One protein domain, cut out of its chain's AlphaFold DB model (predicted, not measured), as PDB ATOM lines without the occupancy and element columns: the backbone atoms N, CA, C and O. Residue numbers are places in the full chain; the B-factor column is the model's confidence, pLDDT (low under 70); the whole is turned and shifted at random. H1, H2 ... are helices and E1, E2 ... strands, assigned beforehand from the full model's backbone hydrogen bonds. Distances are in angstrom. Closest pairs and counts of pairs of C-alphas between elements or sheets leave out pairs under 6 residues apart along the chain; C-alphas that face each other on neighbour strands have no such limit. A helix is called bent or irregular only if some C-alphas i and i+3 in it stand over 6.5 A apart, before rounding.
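Overview. This is residues 207 to 277 of the 342 residues of an uncharacterized protein of Verrucomicrobia bacterium GWC2_42_7 (UniProt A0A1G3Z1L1). A strongly twisted sheet of four strands stands in the middle, with two short helices, H2 and H3, at one end of the longest axis and the small helix H1 with the link after it at the other end. H2 and H3 meet nearly at a right angle, and each helix only grazes the sheet. The 71 printed residues hold, along the chain, E1, H1, E2, H2, H3, E3 and E4; the sheet runs E1, E4, E3, E2, all antiparallel, and the class is mixed, helices and strands. The whole is compact, with a radius of gyration of the C-alphas of 11.4 A and spans of 32 by 22 by 18 A.

Arrangement. E1, residues 207 to 211, is an edge strand and antiparallel to E4, residues 272 to 276, at 156 degrees; N 207 and O 275 are 2.8 A apart, within hydrogen-bond range. E4 forms a hairpin with E3, residues 264 to 269, where N 274 and O 267 are 2.9 A apart. E2, residues 231 to 233, is the other edge strand, antiparallel to E3 at 141 degrees, with N 233 and O 264 2.9 A apart. The pairing of E3 is staggered: residues 264 to 266 pair with E2, residues 266 to 269 with E4. E1 and E2 are apart. H1, residues 218 to 221, only grazes the sheet; its closest C-alpha to E3 is that of Asp 220, 5.3 A from that of Tyr 269. H2, residues 238 to 245, and H3, residues 251 to 259, also only graze the sheet. They touch, the closest C-alphas being those of Val 238 and Val 254, 6.7 A apart, and are only just about perpendicular, at 72 degrees. H1 is apart from H2 and from H3. In H2 and H3 every O i to N i+4 pair is within hydrogen-bond range; H1 is too short for such a pair, and its one O i to N i+3 pair is not within range.

Along the chain. E1 begins at C-alpha 207 (43.569, 35.925, 5.743) and is 11.5 A long. H1 measures 6.9 A between C-alphas 218 and 221 and is only just irregular. E2 is 7.0 A long, H2 10.5 A and H3 12.3 A; H3 begins at C-alpha 251 (28.223, 40.439, 15.123). E3 is 16.0 A long, and E4 is 13.0 A long, ending at C-alpha 276 (45.498, 32.222, 10.440).

Size, cuts and confidence. The C-alphas farthest apart, those of Asp 223 and Glu 239, are 32.0 A apart, while those of Leu 207 and Trp 277 are 6.5 A apart. The printed part has no cut and no long link. Its mean pLDDT is 91.8; residue 261 is under 70, and H1 has a mean of 75.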
ATOM      1  N   LEU A 207      44.573  35.293   6.595       95.56
ATOM      2  CA  LEU A 207      43.569  35.925   5.743       95.56
ATOM      3  C   LEU A 207      43.056  37.207   6.385       95.56
ATOM      4  O   LEU A 207      42.844  37.257   7.600       95.56
ATOM      5  N   GLU A 208      42.820  38.222   5.561       95.00
ATOM      6  CA  GLU A 208      42.123  39.433   5.984       95.00
ATOM      7  C   GLU A 208      40.681  39.090   6.384       95.00
ATOM      8  O   GLU A 208      39.920  38.534   5.588       95.00
ATOM      9  N   VAL A 209      40.304  39.412   7.623       94.31
ATOM     10  CA  VAL A 209      38.950  39.175   8.146       94.31
ATOM     11  C   VAL A 209      38.148  40.466   8.211       94.31
ATOM     12  O   VAL A 209      36.973  40.479   7.849       94.31
ATOM     13  N   TYR A 210      38.750  41.536   8.734       95.56
ATOM     14  CA  TYR A 210      38.045  42.792   8.965       95.56
ATOM     15  C   TYR A 210      39.012  43.965   9.115       95.56
ATOM     16  O   TYR A 210      39.974  43.877   9.878       95.56
ATOM     17  N   HIS A 211      38.717  45.071   8.434       94.19
ATOM     18  CA  HIS A 211      39.447  46.329   8.542       94.19
ATOM     19  C   HIS A 211      38.649  47.350   9.361       94.19
ATOM     20  O   HIS A 211      37.454  47.546   9.128       94.19
ATOM     21  N   ASN A 212      39.305  48.014  10.311       94.50
ATOM     22  CA  ASN A 212      38.732  49.103  11.091       94.50
ATOM     23  C   ASN A 212      39.844  49.960  11.701       94.50
ATOM     24  O   ASN A 212      40.699  49.438  12.408       94.50
ATOM     25  N   GLU A 213      39.784  51.280  11.529       93.25
ATOM     26  CA  GLU A 213      40.781  52.228  12.058       93.25
ATOM     27  C   GLU A 213      40.972  52.157  13.585       93.25
ATOM     28  O   GLU A 213      41.987  52.604  14.111       93.25
ATOM     29  N   LYS A 214      40.012  51.585  14.322       92.75
ATOM     30  CA  LYS A 214      40.122  51.367  15.772       92.75
ATOM     31  C   LYS A 214      40.932  50.120  16.140       92.75
ATOM     32  O   LYS A 214      41.291  49.972  17.305       92.75
ATOM     33  N   LEU A 215      41.229  49.233  15.189       90.31
ATOM     34  CA  LEU A 215      42.069  48.044  15.381       90.31
ATOM     35  C   LEU A 215      43.560  48.391  15.289       90.31
ATOM     36  O   LEU A 215      44.305  47.784  14.524       90.31
ATOM     37  N   VAL A 216      44.000  49.378  16.064       83.44
ATOM     38  CA  VAL A 216      45.384  49.854  16.022       83.44
ATOM     39  C   VAL A 216      46.314  48.846  16.696       83.44
ATOM     40  O   VAL A 216      46.113  48.481  17.856       83.44
ATOM     41  N   SER A 217      47.365  48.439  15.990       79.56
ATOM     42  CA  SER A 217      48.441  47.602  16.531       79.56
ATOM     43  C   SER A 217      49.727  48.411  16.722       79.56
ATOM     44  O   SER A 217      50.033  49.274  15.896       79.56
ATOM     45  N   PRO A 218      50.564  48.107  17.735       73.06
ATOM     46  CA  PRO A 218      51.927  48.640  17.805       73.06
ATOM     47  C   PRO A 218      52.753  48.349  16.540       73.06
ATOM     48  O   PRO A 218      53.668  49.105  16.212       73.06
ATOM     49  N   ASN A 219      52.405  47.278  15.817       76.06
ATOM     50  CA  ASN A 219      53.092  46.838  14.606       76.06
ATOM     51  C   ASN A 219      52.658  47.581  13.334       76.06
ATOM     52  O   ASN A 219      53.297  47.406  12.304       76.06
ATOM     53  N   ASP A 220      51.644  48.451  13.388       78.19
ATOM     54  CA  ASP A 220      51.154  49.194  12.210       78.19
ATOM     55  C   ASP A 220      52.187  50.182  11.647       78.19
ATOM     56  O   ASP A 220      52.023  50.707  10.549       78.19
ATOM     57  N   ARG A 221      53.265  50.439  12.396       73.75
ATOM     58  CA  ARG A 221      54.402  51.263  11.969       73.75
ATOM     59  C   ARG A 221      55.476  50.481  11.211       73.75
ATOM     60  O   ARG A 221      56.451  51.089  10.782       73.75
ATOM     61  N   GLN A 222      55.361  49.157  11.131       76.06
ATOM     62  CA  GLN A 222      56.322  48.318  10.425       76.06
ATOM     63  C   GLN A 222      55.944  48.191   8.947       76.06
ATOM     64  O   GLN A 222      54.766  48.100   8.610       76.06
ATOM     65  N   ASP A 223      56.954  48.107   8.078       80.31
ATOM     66  CA  ASP A 223      56.749  47.913   6.634       80.31
ATOM     67  C   ASP A 223      56.379  46.464   6.264       80.31
ATOM     68  O   ASP A 223      55.961  46.192   5.139       80.31
ATOM     69  N   LYS A 224      56.580  45.506   7.181       90.62
ATOM     70  CA  LYS A 224      56.401  44.069   6.933       90.62
ATOM     71  C   LYS A 224      55.363  43.464   7.865       90.62
ATOM     72  O   LYS A 224      55.226  43.879   9.013       90.62
ATOM     73  N   PHE A 225      54.691  42.423   7.374       93.88
ATOM     74  CA  PHE A 225      53.752  41.650   8.176       93.88
ATOM     75  C   PHE A 225      54.476  40.945   9.345       93.88
ATOM     76  O   PHE A 225      55.445  40.218   9.097       93.88
ATOM     77  N   PRO A 226      54.022  41.120  10.599       94.88
ATOM     78  CA  PRO A 226      54.748  40.677  11.788       94.88
ATOM     79  C   PRO A 226      54.392  39.226  12.161       94.88
ATOM     80  O   PRO A 226      53.661  38.970  13.123       94.88
ATOM     81  N   PHE A 227      54.883  38.257  11.382       94.44
ATOM     82  CA  PHE A 227      54.614  36.821  11.582       94.44
ATOM     83  C   PHE A 227      55.053  36.295  12.962       94.44
ATOM     84  O   PHE A 227      54.512  35.315  13.459       94.44
ATOM     85  N   GLU A 228      56.013  36.944  13.610       93.50
ATOM     86  CA  GLU A 228      56.494  36.625  14.958       93.50
ATOM     87  C   GLU A 228      55.586  37.145  16.085       93.50
ATOM     88  O   GLU A 228      55.747  36.754  17.240       93.50
ATOM     89  N   SER A 229      54.615  38.003  15.763       93.44
ATOM     90  CA  SER A 229      53.734  38.664  16.734       93.44
ATOM     91  C   SER A 229      52.354  37.999  16.872       93.44
ATOM     92  O   SER A 229      51.405  38.634  17.344       93.44
ATOM     93  N   VAL A 230      52.214  36.736  16.454       95.56
ATOM     94  CA  VAL A 230      50.935  36.005  16.446       95.56
ATOM     95  C   VAL A 230      50.365  35.872  17.853       95.56
ATOM     96  O   VAL A 230      50.990  35.345  18.771       95.56
ATOM     97  N   GLN A 231      49.124  36.317  17.999       96.38
ATOM     98  CA  GLN A 231      48.340  36.217  19.219       96.38
ATOM     99  C   GLN A 231      47.395  35.016  19.143       96.38
ATOM    100  O   GLN A 231      47.020  34.567  18.061       96.38
ATOM    101  N   THR A 232      47.003  34.477  20.299       97.06
ATOM    102  CA  THR A 232      46.152  33.280  20.374       97.06
ATOM    103  C   THR A 232      45.018  33.459  21.381       97.06
ATOM    104  O   THR A 232      45.265  33.730  22.555       97.06
ATOM    105  N   ILE A 233      43.778  33.223  20.948       96.75
ATOM    106  CA  ILE A 233      42.613  33.063  21.827       96.75
ATOM    107  C   ILE A 233      42.282  31.572  21.897       96.75
ATOM    108  O   ILE A 233      41.744  30.990  20.956       96.75
ATOM    109  N   LYS A 234      42.618  30.945  23.031       94.56
ATOM    110  CA  LYS A 234      42.472  29.494  23.232       94.56
ATOM    111  C   LYS A 234      41.035  28.994  23.249       94.56
ATOM    112  O   LYS A 234      40.831  27.818  23.062       94.56
ATOM    113  N   HIS A 235      40.046  29.821  23.554       94.38
ATOM    114  CA  HIS A 235      38.637  29.421  23.525       94.38
ATOM    115  C   HIS A 235      37.832  30.650  23.101       94.38
ATOM    116  O   HIS A 235      37.450  31.450  23.961       94.38
ATOM    117  N   PRO A 236      37.681  30.888  21.785       95.31
ATOM    118  CA  PRO A 236      36.961  32.057  21.308       95.31
ATOM    119  C   PRO A 236      35.493  31.965  21.744       95.31
ATOM    120  O   PRO A 236      34.792  31.004  21.447       95.31
ATOM    121  N   THR A 237      35.048  32.972  22.485       96.19
ATOM    122  CA  THR A 237      33.666  33.212  22.905       96.19
ATOM    123  C   THR A 237      33.347  34.668  22.593       96.19
ATOM    124  O   THR A 237      34.263  35.462  22.380       96.19
ATOM    125  N   VAL A 238      32.069  35.056  22.595       96.56
ATOM    126  CA  VAL A 238      31.699  36.470  22.393       96.56
ATOM    127  C   VAL A 238      32.446  37.361  23.389       96.56
ATOM    128  O   VAL A 238      33.075  38.335  22.991       96.56
ATOM    129  N   GLU A 239      32.476  36.965  24.664       97.00
ATOM    130  CA  GLU A 239      33.174  37.700  25.721       97.00
ATOM    131  C   GLU A 239      34.685  37.810  25.471       97.00
ATOM    132  O   GLU A 239      35.249  38.894  25.615       97.00
ATOM    133  N   SER A 240      35.367  36.722  25.080       96.94
ATOM    134  CA  SER A 240      36.818  36.777  24.861       96.94
ATOM    135  C   SER A 240      37.189  37.590  23.619       96.94
ATOM    136  O   SER A 240      38.165  38.335  23.660       96.94
ATOM    137  N   ILE A 241      36.378  37.528  22.559       96.69
ATOM    138  CA  ILE A 241      36.539  38.339  21.345       96.69
ATOM    139  C   ILE A 241      36.307  39.824  21.653       96.69
ATOM    140  O   ILE A 241      37.151  40.650  21.309       96.69
ATOM    141  N   GLU A 242      35.223  40.176  22.354       95.94
ATOM    142  CA  GLU A 242      34.951  41.562  22.760       95.94
ATOM    143  C   GLU A 242      36.012  42.100  23.726       95.94
ATOM    144  O   GLU A 242      36.389  43.267  23.641       95.94
ATOM    145  N   LYS A 243      36.541  41.267  24.626       96.56
ATOM    146  CA  LYS A 243      37.641  41.658  25.513       96.56
ATOM    147  C   LYS A 243      38.923  41.967  24.734       96.56
ATOM    148  O   LYS A 243      39.663  42.863  25.131       96.56
ATOM    149  N   THR A 244      39.199  41.227  23.661       95.50
ATOM    150  CA  THR A 244      40.413  41.397  22.853       95.50
ATOM    151  C   THR A 244      40.309  42.554  21.865       95.50
ATOM    152  O   THR A 244      41.231  43.359  21.781       95.50
ATOM    153  N   PHE A 245      39.212  42.647  21.116       95.31
ATOM    154  CA  PHE A 245      39.069  43.613  20.021       95.31
ATOM    155  C   PHE A 245      38.167  44.801  20.377       95.31
ATOM    156  O   PHE A 245      38.028  45.734  19.590       95.31
ATOM    157  N   GLY A 246      37.534  44.792  21.550       92.38
ATOM    158  CA  GLY A 246      36.442  45.704  21.867       92.38
ATOM    159  C   GLY A 246      35.176  45.375  21.071       92.38
ATOM    160  O   GLY A 246      35.083  44.377  20.359       92.38
ATOM    161  N   LYS A 247      34.185  46.269  21.140       94.06
ATOM    162  CA  LYS A 247      32.920  46.162  20.387       94.06
ATOM    163  C   LYS A 247      33.016  46.754  18.976       94.06
ATOM    164  O   LYS A 247      32.096  47.422  18.515       94.06
ATOM    165  N   VAL A 248      34.170  46.594  18.326       96.00
ATOM    166  CA  VAL A 248      34.432  47.151  16.984       96.00
ATOM    167  C   VAL A 248      34.094  46.171  15.865       96.00
ATOM    168  O   VAL A 248      33.872  46.598  14.737       96.00
ATOM    169  N   LEU A 249      34.064  44.868  16.165       96.38
ATOM    170  CA  LEU A 249      33.755  43.830  15.188       96.38
ATOM    171  C   LEU A 249      32.232  43.694  15.006       96.38
ATOM    172  O   LEU A 249      31.509  43.637  16.004       96.38
ATOM    173  N   PRO A 250      31.728  43.582  13.764       96.56
ATOM    174  CA  PRO A 250      30.333  43.237  13.506       96.56
ATOM    175  C   PRO A 250      29.960  41.873  14.101       96.56
ATOM    176  O   PRO A 250      30.784  40.956  14.111       96.56
ATOM    177  N   SER A 251      28.703  41.694  14.518       95.44
ATOM    178  CA  SER A 251      28.223  40.439  15.123       95.44
ATOM    179  C   SER A 251      28.486  39.213  14.244       95.44
ATOM    180  O   SER A 251      29.006  38.218  14.737       95.44
ATOM    181  N   LEU A 252      28.248  39.312  12.931       93.44
ATOM    182  CA  LEU A 252      28.526  38.221  11.988       93.44
ATOM    183  C   LEU A 252      30.020  37.851  11.943       93.44
ATOM    184  O   LEU A 252      30.376  36.678  11.842       93.44
ATOM    185  N   THR A 253      30.916  38.836  12.053       94.75
ATOM    186  CA  THR A 253      32.362  38.589  12.137       94.75
ATOM    187  C   THR A 253      32.710  37.857  13.430       94.75
ATOM    188  O   THR A 253      33.465  36.888  13.391       94.75
ATOM    189  N   VAL A 254      32.136  38.274  14.563       95.81
ATOM    190  CA  VAL A 254      32.320  37.605  15.861       95.81
ATOM    191  C   VAL A 254      31.835  36.153  15.801       95.81
ATOM    192  O   VAL A 254      32.566  35.249  16.199       95.81
ATOM    193  N   GLU A 255      30.650  35.910  15.240       93.44
ATOM    194  CA  GLU A 255      30.095  34.565  15.051       93.44
ATOM    195  C   GLU A 255      31.025  33.677  14.210       93.44
ATOM    196  O   GLU A 255      31.355  32.566  14.628       93.44
ATOM    197  N   ASN A 256      31.536  34.182  13.082       91.12
ATOM    198  CA  ASN A 256      32.468  33.448  12.217       91.12
ATOM    199  C   ASN A 256      33.818  33.138  12.896       91.12
ATOM    200  O   ASN A 256      34.454  32.116  12.609       91.12
ATOM    201  N   LEU A 257      34.287  34.014  13.791       92.81
ATOM    202  CA  LEU A 257      35.501  33.772  14.575       92.81
ATOM    203  C   LEU A 257      35.294  32.665  15.615       92.81
ATOM    204  O   LEU A 257      36.210  31.873  15.831       92.81
ATOM    205  N   ILE A 258      34.102  32.580  16.208       92.62
ATOM    206  CA  ILE A 258      33.744  31.572  17.218       92.62
ATOM    207  C   ILE A 258      33.454  30.205  16.585       92.62
ATOM    208  O   ILE A 258      33.814  29.184  17.160       92.62
ATOM    209  N   GLN A 259      32.811  30.171  15.414       87.25
ATOM    210  CA  GLN A 259      32.411  28.923  14.747       87.25
ATOM    211  C   GLN A 259      33.572  28.144  14.110       87.25
ATOM    212  O   GLN A 259      33.397  26.977  13.767       87.25
ATOM    213  N   GLY A 260      34.727  28.779  13.889       77.50
ATOM    214  CA  GLY A 260      35.875  28.096  13.290       77.50
ATOM    215  C   GLY A 260      36.737  27.340  14.307       77.50
ATOM    216  O   GLY A 260      36.365  27.190  15.467       77.50
ATOM    217  N   ASP A 261      37.912  26.884  13.869       69.81
ATOM    218  CA  ASP A 261      38.778  26.068  14.726       69.81
ATOM    219  C   ASP A 261      39.313  26.807  15.954       69.81
ATOM    220  O   ASP A 261      39.518  28.026  15.971       69.81
ATOM    221  N   ASN A 262      39.578  25.997  16.976       75.62
ATOM    222  CA  ASN A 262      40.172  26.379  18.237       75.62
ATOM    223  C   ASN A 262      41.600  25.786  18.326       75.62
ATOM    224  O   ASN A 262      41.743  24.567  18.192       75.62
ATOM    225  N   PRO A 263      42.645  26.598  18.586       92.38
ATOM    226  CA  PRO A 263      42.586  28.001  19.011       92.38
ATOM    227  C   PRO A 263      42.521  29.009  17.851       92.38
ATOM    228  O   PRO A 263      42.990  28.741  16.748       92.38
ATOM    229  N   LEU A 264      41.997  30.213  18.120       94.69
ATOM    230  CA  LEU A 264      42.008  31.319  17.158       94.69
ATOM    231  C   LEU A 264      43.374  32.015  17.180       94.69
ATOM    232  O   LEU A 264      43.696  32.716  18.142       94.69
ATOM    233  N   GLN A 265      44.148  31.851  16.110       96.00
ATOM    234  CA  GLN A 265      45.423  32.540  15.899       96.00
ATOM    235  C   GLN A 265      45.230  33.762  14.999       96.00
ATOM    236  O   GLN A 265      44.595  33.673  13.944       96.00
ATOM    237  N   TYR A 266      45.757  34.913  15.417       96.44
ATOM    238  CA  TYR A 266      45.544  36.176  14.713       96.44
ATOM    239  C   TYR A 266      46.715  37.155  14.841       96.44
ATOM    240  O   TYR A 266      47.552  37.046  15.736       96.44
ATOM    241  N   VAL A 267      46.729  38.141  13.947       96.31
ATOM    242  CA  VAL A 267      47.624  39.303  13.961       96.31
ATOM    243  C   VAL A 267      46.784  40.555  13.704       96.31
ATOM    244  O   VAL A 267      45.923  40.557  12.825       96.31
ATOM    245  N   LEU A 268      47.034  41.624  14.464       95.56
ATOM    246  CA  LEU A 268      46.565  42.966  14.115       95.56
ATOM    247  C   LEU A 268      47.684  43.690  13.367       95.56
ATOM    248  O   LEU A 268      48.788  43.832  13.903       95.56
ATOM    249  N   TYR A 269      47.400  44.098  12.134       95.12
ATOM    250  CA  TYR A 269      48.362  44.767  11.262       95.12
ATOM    251  C   TYR A 269      47.648  45.669  10.257       95.12
ATOM    252  O   TYR A 269      46.721  45.227   9.580       95.12
ATOM    253  N   GLN A 270      48.093  46.917  10.161       92.38
ATOM    254  CA  GLN A 270      47.515  47.994   9.361       92.38
ATOM    255  C   GLN A 270      46.009  48.145   9.601       92.38
ATOM    256  O   GLN A 270      45.203  48.043   8.672       92.38
ATOM    257  N   CYS A 271      45.617  48.334  10.868       94.38
ATOM    258  CA  CYS A 271      44.209  48.491  11.263       94.38
ATOM    259  C   CYS A 271      43.302  47.327  10.815       94.38
ATOM    260  O   CYS A 271      42.099  47.486  10.612       94.38
ATOM    261  N   THR A 272      43.884  46.143  10.624       95.06
ATOM    262  CA  THR A 272      43.204  44.985  10.048       95.06
ATOM    263  C   THR A 272      43.415  43.766  10.932       95.06
ATOM    264  O   THR A 272      44.524  43.496  11.399       95.06
ATOM    265  N   LEU A 273      42.333  43.024  11.162       96.31
ATOM    266  CA  LEU A 273      42.362  41.713  11.789       96.31
ATOM    267  C   LEU A 273      42.684  40.652  10.739       96.31
ATOM    268  O   LEU A 273      41.878  40.384   9.845       96.31
ATOM    269  N   TRP A 274      43.838  40.016  10.900       96.62
ATOM    270  CA  TRP A 274      44.285  38.897  10.086       96.62
ATOM    271  C   TRP A 274      44.178  37.603  10.886       96.62
ATOM    272  O   TRP A 274      44.727  37.509  11.983       96.62
ATOM    273  N   ARG A 275      43.497  36.589  10.353       95.44
ATOM    274  CA  ARG A 275      43.311  35.283  11.007       95.44
ATOM    275  C   ARG A 275      44.124  34.219  10.291       95.44
ATOM    276  O   ARG A 275      43.997  34.089   9.077       95.44
ATOM    277  N   GLN A 276      44.874  33.404  11.030       94.81
ATOM    278  CA  GLN A 276      45.498  32.222  10.440       94.81
ATOM    279  C   GLN A 276      44.416  31.213  10.054       94.81
ATOM    280  O   GLN A 276      43.601  30.817  10.894       94.81
ATOM    281  N   TRP A 277      44.372  30.825   8.782       89.75
ATOM    282  CA  TRP A 277      43.316  29.950   8.297       89.75
ATOM    283  C   TRP A 277      43.560  28.497   8.718       89.75
ATOM    284  O   TRP A 277      44.640  27.960   8.449       89.75
TER     285      TRP A 277